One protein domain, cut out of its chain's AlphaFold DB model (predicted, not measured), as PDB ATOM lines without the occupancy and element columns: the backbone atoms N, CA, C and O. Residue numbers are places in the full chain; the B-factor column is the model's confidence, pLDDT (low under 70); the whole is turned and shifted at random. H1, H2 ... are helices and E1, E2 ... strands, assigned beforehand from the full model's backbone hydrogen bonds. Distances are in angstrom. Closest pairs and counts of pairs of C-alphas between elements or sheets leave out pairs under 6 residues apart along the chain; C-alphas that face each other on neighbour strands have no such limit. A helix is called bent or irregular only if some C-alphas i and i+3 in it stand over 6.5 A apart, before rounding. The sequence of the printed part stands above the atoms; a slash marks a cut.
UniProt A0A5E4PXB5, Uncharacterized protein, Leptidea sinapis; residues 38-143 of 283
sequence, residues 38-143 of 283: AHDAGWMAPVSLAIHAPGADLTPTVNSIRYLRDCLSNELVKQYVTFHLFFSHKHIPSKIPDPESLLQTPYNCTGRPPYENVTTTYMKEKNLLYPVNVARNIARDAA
ATOM      1  N   ALA A  38     -10.095 -22.780   2.468       36.47
ATOM      2  CA  ALA A  38     -10.906 -22.744   1.243       36.47
ATOM      3  C   ALA A  38     -11.056 -21.312   0.686       36.47
ATOM      4  O   ALA A  38     -11.199 -21.127  -0.526       36.47
ATOM      5  N   HIS A  39     -10.972 -20.306   1.564       39.47
ATOM      6  CA  HIS A  39     -11.020 -18.888   1.214       39.47
ATOM      7  C   HIS A  39      -9.744 -18.429   0.479       39.47
ATOM      8  O   HIS A  39      -9.828 -17.608  -0.434       39.47
ATOM      9  N   ASP A  40      -8.588 -19.020   0.809       41.69
ATOM     10  CA  ASP A  40      -7.274 -18.632   0.274       41.69
ATOM     11  C   ASP A  40      -6.818 -19.476  -0.934       41.69
ATOM     12  O   ASP A  40      -6.098 -18.989  -1.811       41.69
ATOM     13  N   ALA A  41      -7.265 -20.734  -1.049       48.03
ATOM     14  CA  ALA A  41      -6.928 -21.600  -2.186       48.03
ATOM     15  C   ALA A  41      -7.645 -21.200  -3.497       48.03
ATOM     16  O   ALA A  41      -7.135 -21.443  -4.599       48.03
ATOM     17  N   GLY A  42      -8.825 -20.573  -3.403       59.94
ATOM     18  CA  GLY A  42      -9.552 -20.020  -4.552       59.94
ATOM     19  C   GLY A  42     -10.098 -21.065  -5.538       59.94
ATOM     20  O   GLY A  42     -10.082 -20.835  -6.752       59.94
ATOM     21  N   TRP A  43     -10.576 -22.220  -5.053       75.25
ATOM     22  CA  TRP A  43     -11.240 -23.224  -5.900       75.25
ATOM     23  C   TRP A  43     -12.676 -22.796  -6.268       75.25
ATOM     24  O   TRP A  43     -13.665 -23.275  -5.723       75.25
ATOM     25  N   MET A  44     -12.793 -21.871  -7.222       83.12
ATOM     26  CA  MET A  44     -14.072 -21.349  -7.722       83.12
ATOM     27  C   MET A  44     -14.615 -22.184  -8.899       83.12
ATOM     28  O   MET A  44     -14.753 -21.689 -10.020       83.12
ATOM     29  N   ALA A  45     -14.860 -23.479  -8.680       84.31
ATOM     30  CA  ALA A  45     -15.447 -24.376  -9.682       84.31
ATOM     31  C   ALA A  45     -16.252 -25.516  -9.034       84.31
ATOM     32  O   ALA A  45     -15.974 -25.866  -7.888       84.31
ATOM     33  N   PRO A  46     -17.206 -26.136  -9.763       88.56
ATOM     34  CA  PRO A  46     -17.997 -27.246  -9.243       88.56
ATOM     35  C   PRO A  46     -17.146 -28.402  -8.703       88.56
ATOM     36  O   PRO A  46     -16.154 -28.808  -9.315       88.56
ATOM     37  N   VAL A  47     -17.591 -28.948  -7.579       86.12
ATOM     38  CA  VAL A  47     -17.030 -30.091  -6.859       86.12
ATOM     39  C   VAL A  47     -18.116 -31.160  -6.777       86.12
ATOM     40  O   VAL A  47     -19.227 -30.888  -6.324       86.12
ATOM     41  N   SER A  48     -17.793 -32.380  -7.198       88.25
ATOM     42  CA  SER A  48     -18.616 -33.562  -6.939       88.25
ATOM     43  C   SER A  48     -17.968 -34.361  -5.813       88.25
ATOM     44  O   SER A  48     -16.782 -34.687  -5.881       88.25
ATOM     45  N   LEU A  49     -18.739 -34.631  -4.763       87.19
ATOM     46  CA  LEU A  49     -18.289 -35.270  -3.535       87.19
ATOM     47  C   LEU A  49     -19.116 -36.524  -3.254       87.19
ATOM     48  O   LEU A  49     -20.309 -36.420  -2.985       87.19
ATOM     49  N   ALA A  50     -18.489 -37.697  -3.250       87.12
ATOM     50  CA  ALA A  50     -19.131 -38.932  -2.810       87.12
ATOM     51  C   ALA A  50     -18.796 -39.230  -1.340       87.12
ATOM     52  O   ALA A  50     -17.622 -39.289  -0.983       87.12
ATOM     53  N   ILE A  51     -19.817 -39.455  -0.505       86.81
ATOM     54  CA  ILE A  51     -19.661 -39.782   0.922       86.81
ATOM     55  C   ILE A  51     -20.304 -41.138   1.206       86.81
ATOM     56  O   ILE A  51     -21.485 -41.352   0.925       86.81
ATOM     57  N   HIS A  52     -19.522 -42.041   1.798       90.31
ATOM     58  CA  HIS A  52     -20.022 -43.320   2.290       90.31
ATOM     59  C   HIS A  52     -20.734 -43.097   3.629       90.31
ATOM     60  O   HIS A  52     -20.082 -42.744   4.609       90.31
ATOM     61  N   ALA A  53     -22.052 -43.296   3.672       90.88
ATOM     62  CA  ALA A  53     -22.879 -43.030   4.852       90.88
ATOM     63  C   ALA A  53     -23.775 -44.243   5.207       90.88
ATOM     64  O   ALA A  53     -24.997 -44.191   5.039       90.88
ATOM     65  N   PRO A  54     -23.177 -45.375   5.634       92.44
ATOM     66  CA  PRO A  54     -23.886 -46.623   5.913       92.44
ATOM     67  C   PRO A  54     -24.688 -46.585   7.220       92.44
ATOM     68  O   PRO A  54     -24.261 -46.020   8.224       92.44
ATOM     69  N   GLY A  55     -25.827 -47.279   7.246       94.19
ATOM     70  CA  GLY A  55     -26.601 -47.527   8.463       94.19
ATOM     71  C   GLY A  55     -26.970 -46.247   9.219       94.19
ATOM     72  O   GLY A  55     -27.749 -45.432   8.727       94.19
ATOM     73  N   ALA A  56     -26.434 -46.085  10.430       93.12
ATOM     74  CA  ALA A  56     -26.709 -44.918  11.267       93.12
ATOM     75  C   ALA A  56     -25.923 -43.653  10.861       93.12
ATOM     76  O   ALA A  56     -26.288 -42.570  11.313       93.12
ATOM     77  N   ASP A  57     -24.912 -43.754   9.986       91.69
ATOM     78  CA  ASP A  57     -24.092 -42.605   9.564       91.69
ATOM     79  C   ASP A  57     -24.859 -41.623   8.656       91.69
ATOM     80  O   ASP A  57     -24.517 -40.443   8.597       91.69
ATOM     81  N   LEU A  58     -25.941 -42.052   7.988       88.31
ATOM     82  CA  LEU A  58     -26.675 -41.201   7.041       88.31
ATOM     83  C   LEU A  58     -27.221 -39.912   7.675       88.31
ATOM     84  O   LEU A  58     -27.049 -38.831   7.113       88.31
ATOM     85  N   THR A  59     -27.869 -40.009   8.836       90.19
ATOM     86  CA  THR A  59     -28.468 -38.852   9.520       90.19
ATOM     87  C   THR A  59     -27.429 -37.800   9.938       90.19
ATOM     88  O   THR A  59     -27.612 -36.637   9.567       90.19
ATOM     89  N   PRO A  60     -26.337 -38.135  10.664       89.75
ATOM     90  CA  PRO A  60     -25.301 -37.157  10.980       89.75
ATOM     91  C   PRO A  60     -24.609 -36.620   9.720       89.75
ATOM     92  O   PRO A  60     -24.394 -35.413   9.651       89.75
ATOM     93  N   THR A  61     -24.359 -37.434   8.683       88.12
ATOM     94  CA  THR A  61     -23.827 -36.925   7.404       88.12
ATOM     95  C   THR A  61     -24.753 -35.881   6.769       88.12
ATOM     96  O   THR A  61     -24.288 -34.803   6.407       88.12
ATOM     97  N   VAL A  62     -26.062 -36.143   6.668       89.69
ATOM     98  CA  VAL A  62     -27.040 -35.180   6.121       89.69
ATOM     99  C   VAL A  62     -27.095 -33.898   6.957       89.69
ATOM    100  O   VAL A  62     -27.135 -32.803   6.395       89.69
ATOM    101  N   ASN A  63     -27.057 -34.007   8.286       89.31
ATOM    102  CA  ASN A  63     -27.057 -32.847   9.177       89.31
ATOM    103  C   ASN A  63     -25.785 -32.002   9.027       89.31
ATOM    104  O   ASN A  63     -25.891 -30.780   8.922       89.31
ATOM    105  N   SER A  64     -24.608 -32.631   8.937       90.44
ATOM    106  CA  SER A  64     -23.355 -31.938   8.623       90.44
ATOM    107  C   SER A  64     -23.461 -31.206   7.287       90.44
ATOM    108  O   SER A  64     -23.219 -30.006   7.243       90.44
ATOM    109  N   ILE A  65     -23.908 -31.871   6.214       87.69
ATOM    110  CA  ILE A  65     -24.069 -31.251   4.885       87.69
ATOM    111  C   ILE A  65     -24.975 -30.017   4.940       87.69
ATOM    112  O   ILE A  65     -24.656 -28.999   4.329       87.69
ATOM    113  N   ARG A  66     -26.097 -30.089   5.663       89.94
ATOM    114  CA  ARG A  66     -27.026 -28.959   5.798       89.94
ATOM    115  C   ARG A  66     -26.406 -27.811   6.597       89.94
ATOM    116  O   ARG A  66     -26.437 -26.682   6.123       89.94
ATOM    117  N   TYR A  67     -25.742 -28.093   7.720       89.44
ATOM    118  CA  TYR A  67     -24.975 -27.085   8.466       89.44
ATOM    119  C   TYR A  67     -23.921 -26.395   7.582       89.44
ATOM    120  O   TYR A  67     -23.836 -25.173   7.529       89.44
ATOM    121  N   LEU A  68     -23.168 -27.181   6.815       87.31
ATOM    122  CA  LEU A  68     -22.093 -26.712   5.938       87.31
ATOM    123  C   LEU A  68     -22.593 -25.899   4.731       87.31
ATOM    124  O   LEU A  68     -21.825 -25.144   4.142       87.31
ATOM    125  N   ARG A  69     -23.869 -26.039   4.352       87.12
ATOM    126  CA  ARG A  69     -24.512 -25.278   3.267       87.12
ATOM    127  C   ARG A  69     -25.236 -24.019   3.742       87.12
ATOM    128  O   ARG A  69     -25.298 -23.061   2.972       87.12
ATOM    129  N   ASP A  70     -25.774 -24.034   4.961       90.19
ATOM    130  CA  ASP A  70     -26.692 -23.000   5.455       90.19
ATOM    131  C   ASP A  70     -26.084 -22.109   6.555       90.19
ATOM    132  O   ASP A  70     -26.554 -20.992   6.751       90.19
ATOM    133  N   CYS A  71     -25.061 -22.587   7.279       90.12
ATOM    134  CA  CYS A  71     -24.557 -21.952   8.505       90.12
ATOM    135  C   CYS A  71     -23.130 -21.398   8.410       90.12
ATOM    136  O   CYS A  71     -22.676 -20.725   9.337       90.12
ATOM    137  N   LEU A  72     -22.410 -21.664   7.317       86.38
ATOM    138  CA  LEU A  72     -21.106 -21.047   7.076       86.38
ATOM    139  C   LEU A  72     -21.275 -19.590   6.627       86.38
ATOM    140  O   LEU A  72     -22.226 -19.240   5.936       86.38
ATOM    141  N   SER A  73     -20.305 -18.738   6.963       82.31
ATOM    142  CA  SER A  73     -20.306 -17.310   6.602       82.31
ATOM    143  C   SER A  73     -20.147 -17.029   5.101       82.31
ATOM    144  O   SER A  73     -20.257 -15.880   4.675       82.31
ATOM    145  N   ASN A  74     -19.872 -18.059   4.296       81.25
ATOM    146  CA  ASN A  74     -19.754 -17.978   2.849       81.25
ATOM    147  C   ASN A  74     -20.572 -19.088   2.177       81.25
ATOM    148  O   ASN A  74     -20.682 -20.206   2.673       81.25
ATOM    149  N   GLU A  75     -21.088 -18.789   0.991       84.50
ATOM    150  CA  GLU A  75     -21.980 -19.679   0.245       84.50
ATOM    151  C   GLU A  75     -21.211 -20.692  -0.641       84.50
ATOM    152  O   GLU A  75     -21.823 -21.349  -1.482       84.50
ATOM    153  N   LEU A  76     -19.879 -20.836  -0.509       82.69
ATOM    154  CA  LEU A  76     -19.061 -21.619  -1.456       82.69
ATOM    155  C   LEU A  76     -19.481 -23.092  -1.513       82.69
ATOM    156  O   LEU A  76     -19.630 -23.648  -2.601       82.69
ATOM    157  N   VAL A  77     -19.730 -23.716  -0.358       84.00
ATOM    158  CA  VAL A  77     -20.208 -25.108  -0.280       84.00
ATOM    159  C   VAL A  77     -21.568 -25.247  -0.965       84.00
ATOM    160  O   VAL A  77     -21.802 -26.177  -1.734       84.00
ATOM    161  N   LYS A  78     -22.464 -24.287  -0.731       85.75
ATOM    162  CA  LYS A  78     -23.823 -24.271  -1.273       85.75
ATOM    163  C   LYS A  78     -23.851 -24.098  -2.795       85.75
ATOM    164  O   LYS A  78     -24.669 -24.746  -3.449       85.75
ATOM    165  N   GLN A  79     -22.962 -23.247  -3.321       86.31
ATOM    166  CA  GLN A  79     -22.834 -22.886  -4.739       86.31
ATOM    167  C   GLN A  79     -22.059 -23.917  -5.565       86.31
ATOM    168  O   GLN A  79     -22.441 -24.192  -6.701       86.31
ATOM    169  N   TYR A  80     -20.963 -24.462  -5.028       84.94
ATOM    170  CA  TYR A  80     -20.022 -25.273  -5.801       84.94
ATOM    171  C   TYR A  80     -20.047 -26.770  -5.468       84.94
ATOM    172  O   TYR A  80     -19.673 -27.556  -6.336       84.94
ATOM    173  N   VAL A  81     -20.480 -27.199  -4.275       86.00
ATOM    174  CA  VAL A  81     -20.391 -28.614  -3.863       86.00
ATOM    175  C   VAL A  81     -21.713 -29.355  -4.080       86.00
ATOM    176  O   VAL A  81     -22.756 -28.997  -3.531       86.00
ATOM    177  N   THR A  82     -21.646 -30.439  -4.857       85.88
ATOM    178  CA  THR A  82     -22.713 -31.440  -5.000       85.88
ATOM    179  C   THR A  82     -22.336 -32.702  -4.232       85.88
ATOM    180  O   THR A  82     -21.226 -33.213  -4.380       85.88
ATOM    181  N   PHE A  83     -23.263 -33.202  -3.415       86.50
ATOM    182  CA  PHE A  83     -23.051 -34.335  -2.516       86.50
ATOM    183  C   PHE A  83     -23.745 -35.593  -3.049       86.50
ATOM    184  O   PHE A  83     -24.913 -35.550  -3.435       86.50
ATOM    185  N   HIS A  84     -23.045 -36.723  -3.017       86.25
ATOM    186  CA  HIS A  84     -23.510 -38.026  -3.484       86.25
ATOM    187  C   HIS A  84     -23.376 -39.034  -2.339       86.25
ATOM    188  O   HIS A  84     -22.299 -39.571  -2.074       86.25
ATOM    189  N   LEU A  85     -24.471 -39.243  -1.611       88.56
ATOM    190  CA  LEU A  85     -24.517 -40.171  -0.483       88.56
ATOM    191  C   LEU A  85     -24.712 -41.595  -0.992       88.56
ATOM    192  O   LEU A  85     -25.610 -41.845  -1.795       88.56
ATOM    193  N   PHE A  86     -23.889 -42.527  -0.517       89.25
ATOM    194  CA  PHE A  86     -23.981 -43.928  -0.917       89.25
ATOM    195  C   PHE A  86     -23.648 -44.881   0.237       89.25
ATOM    196  O   PHE A  86     -22.972 -44.522   1.203       89.25
ATOM    197  N   PHE A  87     -24.149 -46.108   0.141       89.75
ATOM    198  CA  PHE A  87     -24.001 -47.163   1.141       89.75
ATOM    199  C   PHE A  87     -24.297 -48.523   0.501       89.75
ATOM    200  O   PHE A  87     -24.992 -48.611  -0.510       89.75
ATOM    201  N   SER A  88     -23.775 -49.602   1.084       87.12
ATOM    202  CA  SER A  88     -24.050 -50.963   0.605       87.12
ATOM    203  C   SER A  88     -25.483 -51.408   0.923       87.12
ATOM    204  O   SER A  88     -25.987 -51.122   2.008       87.12
ATOM    205  N   HIS A  89     -26.087 -52.235   0.061       86.94
ATOM    206  CA  HIS A  89     -27.351 -52.940   0.335       86.94
ATOM    207  C   HIS A  89     -27.367 -53.748   1.652       86.94
ATOM    208  O   HIS A  89     -28.436 -54.056   2.166       86.94
ATOM    209  N   LYS A  90     -26.199 -54.100   2.211       89.75
ATOM    210  CA  LYS A  90     -26.079 -54.781   3.517       89.75
ATOM    211  C   LYS A  90     -26.182 -53.834   4.721       89.75
ATOM    212  O   LYS A  90     -26.356 -54.294   5.844       89.75
ATOM    213  N   HIS A  91     -26.064 -52.530   4.484       90.88
ATOM    214  CA  HIS A  91     -25.999 -51.474   5.495       90.88
ATOM    215  C   HIS A  91     -26.913 -50.301   5.111       90.88
ATOM    216  O   HIS A  91     -26.523 -49.138   5.204       90.88
ATOM    217  N   ILE A  92     -28.126 -50.616   4.646       91.25
ATOM    218  CA  ILE A  92     -29.136 -49.618   4.284       91.25
ATOM    219  C   ILE A  92     -29.572 -48.857   5.554       91.25
ATOM    220  O   ILE A  92     -29.942 -49.496   6.544       91.25
ATOM    221  N   PRO A  93     -29.543 -47.513   5.551       91.38
ATOM    222  CA  PRO A  93     -30.083 -46.688   6.628       91.38
ATOM    223  C   PRO A  93     -31.573 -46.942   6.873       91.38
ATOM    224  O   PRO A  93     -32.352 -47.073   5.931       91.38
ATOM    225  N   SER A  94     -31.993 -46.961   8.142       93.69
ATOM    226  CA  SER A  94     -33.384 -47.253   8.539       93.69
ATOM    227  C   SER A  94     -34.411 -46.243   8.015       93.69
ATOM    228  O   SER A  94     -35.591 -46.565   7.892       93.69
ATOM    229  N   LYS A  95     -33.965 -45.025   7.691       90.00
ATOM    230  CA  LYS A  95     -34.746 -43.994   7.012       90.00
ATOM    231  C   LYS A  95     -33.847 -43.272   6.016       90.00
ATOM    232  O   LYS A  95     -32.878 -42.633   6.416       90.00
ATOM    233  N   ILE A  96     -34.202 -43.336   4.736       88.25
ATOM    234  CA  ILE A  96     -33.606 -42.496   3.696       88.25
ATOM    235  C   ILE A  96     -34.505 -41.256   3.567       88.25
ATOM    236  O   ILE A  96     -35.707 -41.414   3.344       88.25
ATOM    237  N   PRO A  97     -33.987 -40.037   3.782       84.50
ATOM    238  CA  PRO A  97     -34.765 -38.816   3.633       84.50
ATOM    239  C   PRO A  97     -34.952 -38.468   2.152       84.50
ATOM    240  O   PRO A  97     -34.079 -38.733   1.326       84.50
ATOM    241  N   ASP A  98     -36.083 -37.845   1.828       83.94
ATOM    242  CA  ASP A  98     -36.343 -37.332   0.486       83.94
ATOM    243  C   ASP A  98     -35.460 -36.091   0.193       83.94
ATOM    244  O   ASP A  98     -35.467 -35.144   0.986       83.94
ATOM    245  N   PRO A  99     -34.684 -36.062  -0.910       78.50
ATOM    246  CA  PRO A  99     -33.771 -34.956  -1.201       78.50
ATOM    247  C   PRO A  99     -34.450 -33.606  -1.455       78.50
ATOM    248  O   PRO A  99     -33.873 -32.575  -1.110       78.50
ATOM    249  N   GLU A 100     -35.645 -33.577  -2.053       77.19
ATOM    250  CA  GLU A 100     -36.303 -32.316  -2.419       77.19
ATOM    251  C   GLU A 100     -36.815 -31.578  -1.175       77.19
ATOM    252  O   GLU A 100     -36.498 -30.404  -0.968       77.19
ATOM    253  N   SER A 101     -37.519 -32.279  -0.285       81.50
ATOM    254  CA  SER A 101     -37.991 -31.742   0.998       81.50
ATOM    255  C   SER A 101     -36.854 -31.373   1.962       81.50
ATOM    256  O   SER A 101     -36.963 -30.381   2.693       81.50
ATOM    257  N   LEU A 102     -35.728 -32.103   1.936       81.50
ATOM    258  CA  LEU A 102     -34.528 -31.755   2.710       81.50
ATOM    259  C   LEU A 102     -33.956 -30.382   2.343       81.50
ATOM    260  O   LEU A 102     -33.506 -29.663   3.234       81.50
ATOM    261  N   LEU A 103     -33.943 -30.043   1.050       76.00
ATOM    262  CA  LEU A 103     -33.372 -28.794   0.537       76.00
ATOM    263  C   LEU A 103     -34.322 -27.596   0.677       76.00
ATOM    264  O   LEU A 103     -33.859 -26.458   0.676       76.00
ATOM    265  N   GLN A 104     -35.629 -27.835   0.816       82.75
ATOM    266  CA  GLN A 104     -36.629 -26.786   1.060       82.75
ATOM    267  C   GLN A 104     -36.637 -26.289   2.513       82.75
ATOM    268  O   GLN A 104     -37.078 -25.172   2.780       82.75
ATOM    269  N   THR A 105     -36.163 -27.105   3.459       85.75
ATOM    270  CA  THR A 105     -36.165 -26.771   4.889       85.75
ATOM    271  C   THR A 105     -34.813 -26.164   5.292       85.75
ATOM    272  O   THR A 105     -33.809 -26.875   5.204       85.75
ATOM    273  N   PRO A 106     -34.738 -24.920   5.805       86.50
ATOM    274  CA  PRO A 106     -33.489 -24.359   6.326       86.50
ATOM    275  C   PRO A 106     -32.927 -25.169   7.504       86.50
ATOM    276  O   PRO A 106     -33.686 -25.737   8.299       86.50
ATOM    277  N   TYR A 107     -31.603 -25.238   7.641       90.81
ATOM    278  CA  TYR A 107     -30.966 -25.797   8.834       90.81
ATOM    279  C   TYR A 107     -30.982 -24.818  10.020       90.81
ATOM    280  O   TYR A 107     -30.980 -23.600   9.845       90.81
ATOM    281  N   ASN A 108     -30.975 -25.343  11.250       92.19
ATOM    282  CA  ASN A 108     -30.855 -24.505  12.442       92.19
ATOM    283  C   ASN A 108     -29.379 -24.214  12.758       92.19
ATOM    284  O   ASN A 108     -28.663 -25.075  13.268       92.19
ATOM    285  N   CYS A 109     -28.961 -22.975  12.508       92.50
ATOM    286  CA  CYS A 109     -27.588 -22.511  12.694       92.50
ATOM    287  C   CYS A 109     -27.263 -21.969  14.097       92.50
ATOM    288  O   CYS A 109     -26.152 -21.494  14.310       92.50
ATOM    289  N   THR A 110     -28.188 -22.032  15.067       92.81
ATOM    290  CA  THR A 110     -27.879 -21.673  16.470       92.81
ATOM    291  C   THR A 110     -27.175 -22.796  17.237       92.81
ATOM    292  O   THR A 110     -26.632 -22.564  18.316       92.81
ATOM    293  N   GLY A 111     -27.185 -24.018  16.693       86.88
ATOM    294  CA  GLY A 111     -26.460 -25.161  17.239       86.88
ATOM    295  C   GLY A 111     -24.981 -25.174  16.846       86.88
ATOM    296  O   GLY A 111     -24.569 -24.544  15.873       86.88
ATOM    297  N   ARG A 112     -24.185 -25.951  17.587       87.75
ATOM    298  CA  ARG A 112     -22.806 -26.282  17.195       87.75
ATOM    299  C   ARG A 112     -22.786 -27.136  15.916       87.75
ATOM    300  O   ARG A 112     -23.761 -27.857  15.672       87.75
ATOM    301  N   PRO A 113     -21.696 -27.105  15.128       86.12
ATOM    302  CA  PRO A 113     -21.546 -27.978  13.974       86.12
ATOM    303  C   PRO A 113     -21.739 -29.465  14.342       86.12
ATOM    304  O   PRO A 113     -21.118 -29.941  15.297       86.12
ATOM    305  N   PRO A 114     -22.551 -30.238  13.591       85.50
ATOM    306  CA  PRO A 114     -22.850 -31.639  13.923       85.50
ATOM    307  C   PRO A 114     -21.636 -32.580  13.949       85.50
ATOM    308  O   PRO A 114     -21.724 -33.670  14.509       85.50
ATOM    309  N   TYR A 115     -20.520 -32.171  13.345       82.88
ATOM    310  CA  TYR A 115     -19.287 -32.947  13.233       82.88
ATOM    311  C   TYR A 115     -18.299 -32.747  14.400       82.88
ATOM    312  O   TYR A 115     -17.458 -33.615  14.613       82.88
ATOM    313  N   GLU A 116     -18.415 -31.682  15.209       78.06
ATOM    314  CA  GLU A 116     -17.416 -31.334  16.247       78.06
ATOM    315  C   GLU A 116     -17.201 -32.405  17.334       78.06
ATOM    316  O   GLU A 116     -16.169 -32.406  17.996       78.06
ATOM    317  N   ASN A 117     -18.182 -33.283  17.576       73.38
ATOM    318  CA  ASN A 117     -18.164 -34.232  18.699       73.38
ATOM    319  C   ASN A 117     -18.527 -35.670  18.274       73.38
ATOM    320  O   ASN A 117     -19.105 -36.433  19.048       73.38
ATOM    321  N   VAL A 118     -18.202 -36.055  17.035       75.12
ATOM    322  CA  VAL A 118     -18.433 -37.419  16.525       75.12
ATOM    323  C   VAL A 118     -17.331 -38.360  17.027       75.12
ATOM    324  O   VAL A 118     -16.255 -38.466  16.442       75.12
ATOM    325  N   THR A 119     -17.596 -39.060  18.131       74.44
ATOM    326  CA  THR A 119     -16.637 -39.986  18.764       74.44
ATOM    327  C   THR A 119     -16.491 -41.316  18.019       74.44
ATOM    328  O   THR A 119     -15.409 -41.900  17.991       74.44
ATOM    329  N   THR A 120     -17.564 -41.799  17.390       83.94
ATOM    330  CA  THR A 120     -17.607 -43.050  16.623       83.94
ATOM    331  C   THR A 120     -18.586 -42.937  15.451       83.94
ATOM    332  O   THR A 120     -19.423 -42.036  15.418       83.94
ATOM    333  N   THR A 121     -18.464 -43.840  14.481       89.00
ATOM    334  CA  THR A 121     -19.354 -43.960  13.316       89.00
ATOM    335  C   THR A 121     -19.831 -45.401  13.183       89.00
ATOM    336  O   THR A 121     -19.120 -46.330  13.579       89.00
ATOM    337  N   TYR A 122     -20.994 -45.622  12.573       90.94
ATOM    338  CA  TYR A 122     -21.503 -46.957  12.257       90.94
ATOM    339  C   TYR A 122     -20.491 -47.745  11.413       90.94
ATOM    340  O   TYR A 122     -20.280 -48.937  11.648       90.94
ATOM    341  N   MET A 123     -19.802 -47.081  10.476       90.88
ATOM    342  CA  MET A 123     -18.697 -47.671   9.718       90.88
ATOM    343  C   MET A 123     -17.589 -48.237  10.627       90.88
ATOM    344  O   MET A 123     -17.159 -49.371  10.409       90.88
ATOM    345  N   LYS A 124     -17.159 -47.491  11.658       90.00
ATOM    346  CA  LYS A 124     -16.155 -47.944  12.641       90.00
ATOM    347  C   LYS A 124     -16.701 -49.067  13.527       90.00
ATOM    348  O   LYS A 124     -16.058 -50.105  13.650       90.00
ATOM    349  N   GLU A 125     -17.904 -48.911  14.081       94.94
ATOM    350  CA  GLU A 125     -18.552 -49.909  14.952       94.94
ATOM    351  C   GLU A 125     -18.773 -51.263  14.271       94.94
ATOM    352  O   GLU A 125     -18.725 -52.310  14.918       94.94
ATOM    353  N   LYS A 126     -19.050 -51.256  12.963       94.19
ATOM    354  CA  LYS A 126     -19.236 -52.468  12.157       94.19
ATOM    355  C   LYS A 126     -17.963 -52.927  11.441       94.19
ATOM    356  O   LYS A 126     -18.038 -53.890  10.683       94.19
ATOM    357  N   ASN A 127     -16.821 -52.282  11.698       93.25
ATOM    358  CA  ASN A 127     -15.523 -52.573  11.080       93.25
ATOM    359  C   ASN A 127     -15.608 -52.672   9.541       93.25
ATOM    360  O   ASN A 127     -15.122 -53.623   8.926       93.25
ATOM    361  N   LEU A 128     -16.310 -51.721   8.917       87.00
ATOM    362  CA  LEU A 128     -16.531 -51.712   7.473       87.00
ATOM    363  C   LEU A 128     -15.347 -51.073   6.753       87.00
ATOM    364  O   LEU A 128     -14.913 -49.975   7.098       87.00
ATOM    365  N   LEU A 129     -14.885 -51.729   5.690       86.81
ATOM    366  CA  LEU A 129     -13.914 -51.142   4.772       86.81
ATOM    367  C   LEU A 129     -14.525 -49.940   4.050       86.81
ATOM    368  O   LEU A 129     -15.656 -50.005   3.563       86.81
ATOM    369  N   TYR A 130     -13.748 -48.866   3.929       82.25
ATOM    370  CA  TYR A 130     -14.140 -47.681   3.179       82.25
ATOM    371  C   TYR A 130     -13.988 -47.918   1.661       82.25
ATOM    372  O   TYR A 130     -12.867 -48.114   1.180       82.25
ATOM    373  N   PRO A 131     -15.077 -47.910   0.868       83.12
ATOM    374  CA  PRO A 131     -15.055 -48.310  -0.541       83.12
ATOM    375  C   PRO A 131     -14.604 -47.157  -1.461       83.12
ATOM    376  O   PRO A 131     -15.355 -46.680  -2.317       83.12
ATOM    377  N   VAL A 132     -13.353 -46.720  -1.295       78.75
ATOM    378  CA  VAL A 132     -12.723 -45.590  -2.009       78.75
ATOM    379  C   VAL A 132     -13.013 -45.573  -3.512       78.75
ATOM    380  O   VAL A 132     -13.446 -44.562  -4.059       78.75
ATOM    381  N   ASN A 133     -12.786 -46.686  -4.209       82.38
ATOM    382  CA  ASN A 133     -12.876 -46.714  -5.671       82.38
ATOM    383  C   ASN A 133     -14.324 -46.568  -6.164       82.38
ATOM    384  O   ASN A 133     -14.553 -45.963  -7.211       82.38
ATOM    385  N   VAL A 134     -15.303 -47.036  -5.379       82.00
ATOM    386  CA  VAL A 134     -16.734 -46.829  -5.648       82.00
ATOM    387  C   VAL A 134     -17.064 -45.342  -5.536       82.00
ATOM    388  O   VAL A 134     -17.620 -44.768  -6.467       82.00
ATOM    389  N   ALA A 135     -16.643 -44.690  -4.453       81.88
ATOM    390  CA  ALA A 135     -16.859 -43.261  -4.247       81.88
ATOM    391  C   ALA A 135     -16.151 -42.392  -5.308       81.88
ATOM    392  O   ALA A 135     -16.755 -41.463  -5.841       81.88
ATOM    393  N   ARG A 136     -14.902 -42.718  -5.682       81.31
ATOM    394  CA  ARG A 136     -14.179 -42.049  -6.782       81.31
ATOM    395  C   ARG A 136     -14.917 -42.192  -8.116       81.31
ATOM    396  O   ARG A 136     -14.976 -41.221  -8.866       81.31
ATOM    397  N   ASN A 137     -15.497 -43.359  -8.407       83.94
ATOM    398  CA  ASN A 137     -16.331 -43.556  -9.595       83.94
ATOM    399  C   ASN A 137     -17.629 -42.735  -9.513       83.94
ATOM    400  O   ASN A 137     -17.899 -41.981 -10.439       83.94
ATOM    401  N   ILE A 138     -18.368 -42.784  -8.396       82.56
ATOM    402  CA  ILE A 138     -19.593 -41.987  -8.183       82.56
ATOM    403  C   ILE A 138     -19.320 -40.489  -8.392       82.56
ATOM    404  O   ILE A 138     -20.020 -39.843  -9.169       82.56
ATOM    405  N   ALA A 139     -18.275 -39.943  -7.762       83.81
ATOM    406  CA  ALA A 139     -17.918 -38.531  -7.889       83.81
ATOM    407  C   ALA A 139     -17.433 -38.158  -9.304       83.81
ATOM    408  O   ALA A 139     -17.723 -37.074  -9.808       83.81
ATOM    409  N   ARG A 140     -16.703 -39.050  -9.988       83.56
ATOM    410  CA  ARG A 140     -16.291 -38.836 -11.384       83.56
ATOM    411  C   ARG A 140     -17.492 -38.838 -12.327       83.56
ATOM    412  O   ARG A 140     -17.565 -37.990 -13.210       83.56
ATOM    413  N   ASP A 141     -18.397 -39.794 -12.160       83.69
ATOM    414  CA  ASP A 141     -19.497 -40.043 -13.093       83.69
ATOM    415  C   ASP A 141     -20.647 -39.041 -12.893       83.69
ATOM    416  O   ASP A 141     -21.342 -38.708 -13.849       83.69
ATOM    417  N   ALA A 142     -20.786 -38.477 -11.687       82.75
ATOM    418  CA  ALA A 142     -21.691 -37.366 -11.389       82.75
ATOM    419  C   ALA A 142     -21.078 -35.964 -11.621       82.75
ATOM    420  O   ALA A 142     -21.756 -34.952 -11.426       82.75
ATOM    421  N   ALA A 143     -19.810 -35.862 -12.042       81.94
ATOM    422  CA  ALA A 143     -19.165 -34.575 -12.285       81.94
ATOM    423  C   ALA A 143     -19.759 -33.854 -13.511       81.94
ATOM    424  O   ALA A 143     -19.660 -34.307 -14.649       81.94
TER     425      ALA A 143
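What this domain is: This is residues 38 to 143 of the 283 residues of an uncharacterized protein of Leptidea sinapis (UniProt A0A5E4PXB5). A short ribbon of two parallel strands, E1 and E2, lies between the long helix H2 on one side and H6 on the other, with long loops and small helices around them. The 106 printed residues have six named helices and two named strands, in the order H1 E1 H2 H3 E2 H4 H5 H6; the class is mixed. The whole is compact, with a radius of gyration of the C-alphas of 14.5 A and spans of 37 by 32 by 27 A.

Where its parts are: Find C-alpha 38 at (-10.906, -22.744, 1.243), where H1, residues 38 to 41, begins. E1 is residues 47 to 52, 16.4 A long. From C-alpha 55 at (-26.601, -47.527, 8.463), H2 runs 24.7 A to residue 70; it is irregular, but only just, C-alphas 56 and 59 being 6.6 A apart. Then come H3, residues 76 to 80, E2, residues 81 to 86, 16.0 A, H4, residues 99 to 104, and H5, residues 122 to 125. H6, residues 132 to 141, runs 14.1 A to (-19.497, -40.043, -13.093).

How they stand to each other: Look first at E1 and E2, parallel at 24 degrees, with N 84 and O 49 2.8 A apart, within hydrogen-bond range. They form a strand-helix-strand unit, two parallel neighbour strands with H2 and H3 between them along the chain; its crossover is right-handed. The closest C-alphas of E1 and H6, Ala 50 and Ala 135, are 5.1 A apart; those of H2 and E2, Leu 58 and Leu 85, 7.9 A. H2 touches H5 with residues 55 to 57 alone, closest at C-alphas 56 and 122, 5.7 A. It touches H3 only at the corner, C-alphas 69 and 78 being 4.7 A apart. H2 and H4 are near each other, with 6 pairs of C-alphas within 10 A, while H1 and H2 are apart. H3, H4 and H6 have every O i to N i+4 pair within hydrogen-bond range, H2 has 10 of 12, and H1 and H5 are too short for such a pair.

The domain as a whole: The C-alphas of Asp 40 and Lys 90, the two farthest apart, are 40.9 A apart. The printed part has no cut; its long links are residues 87 to 98 and 105 to 121. Residues 38 to 42 of the model have pLDDT under 70.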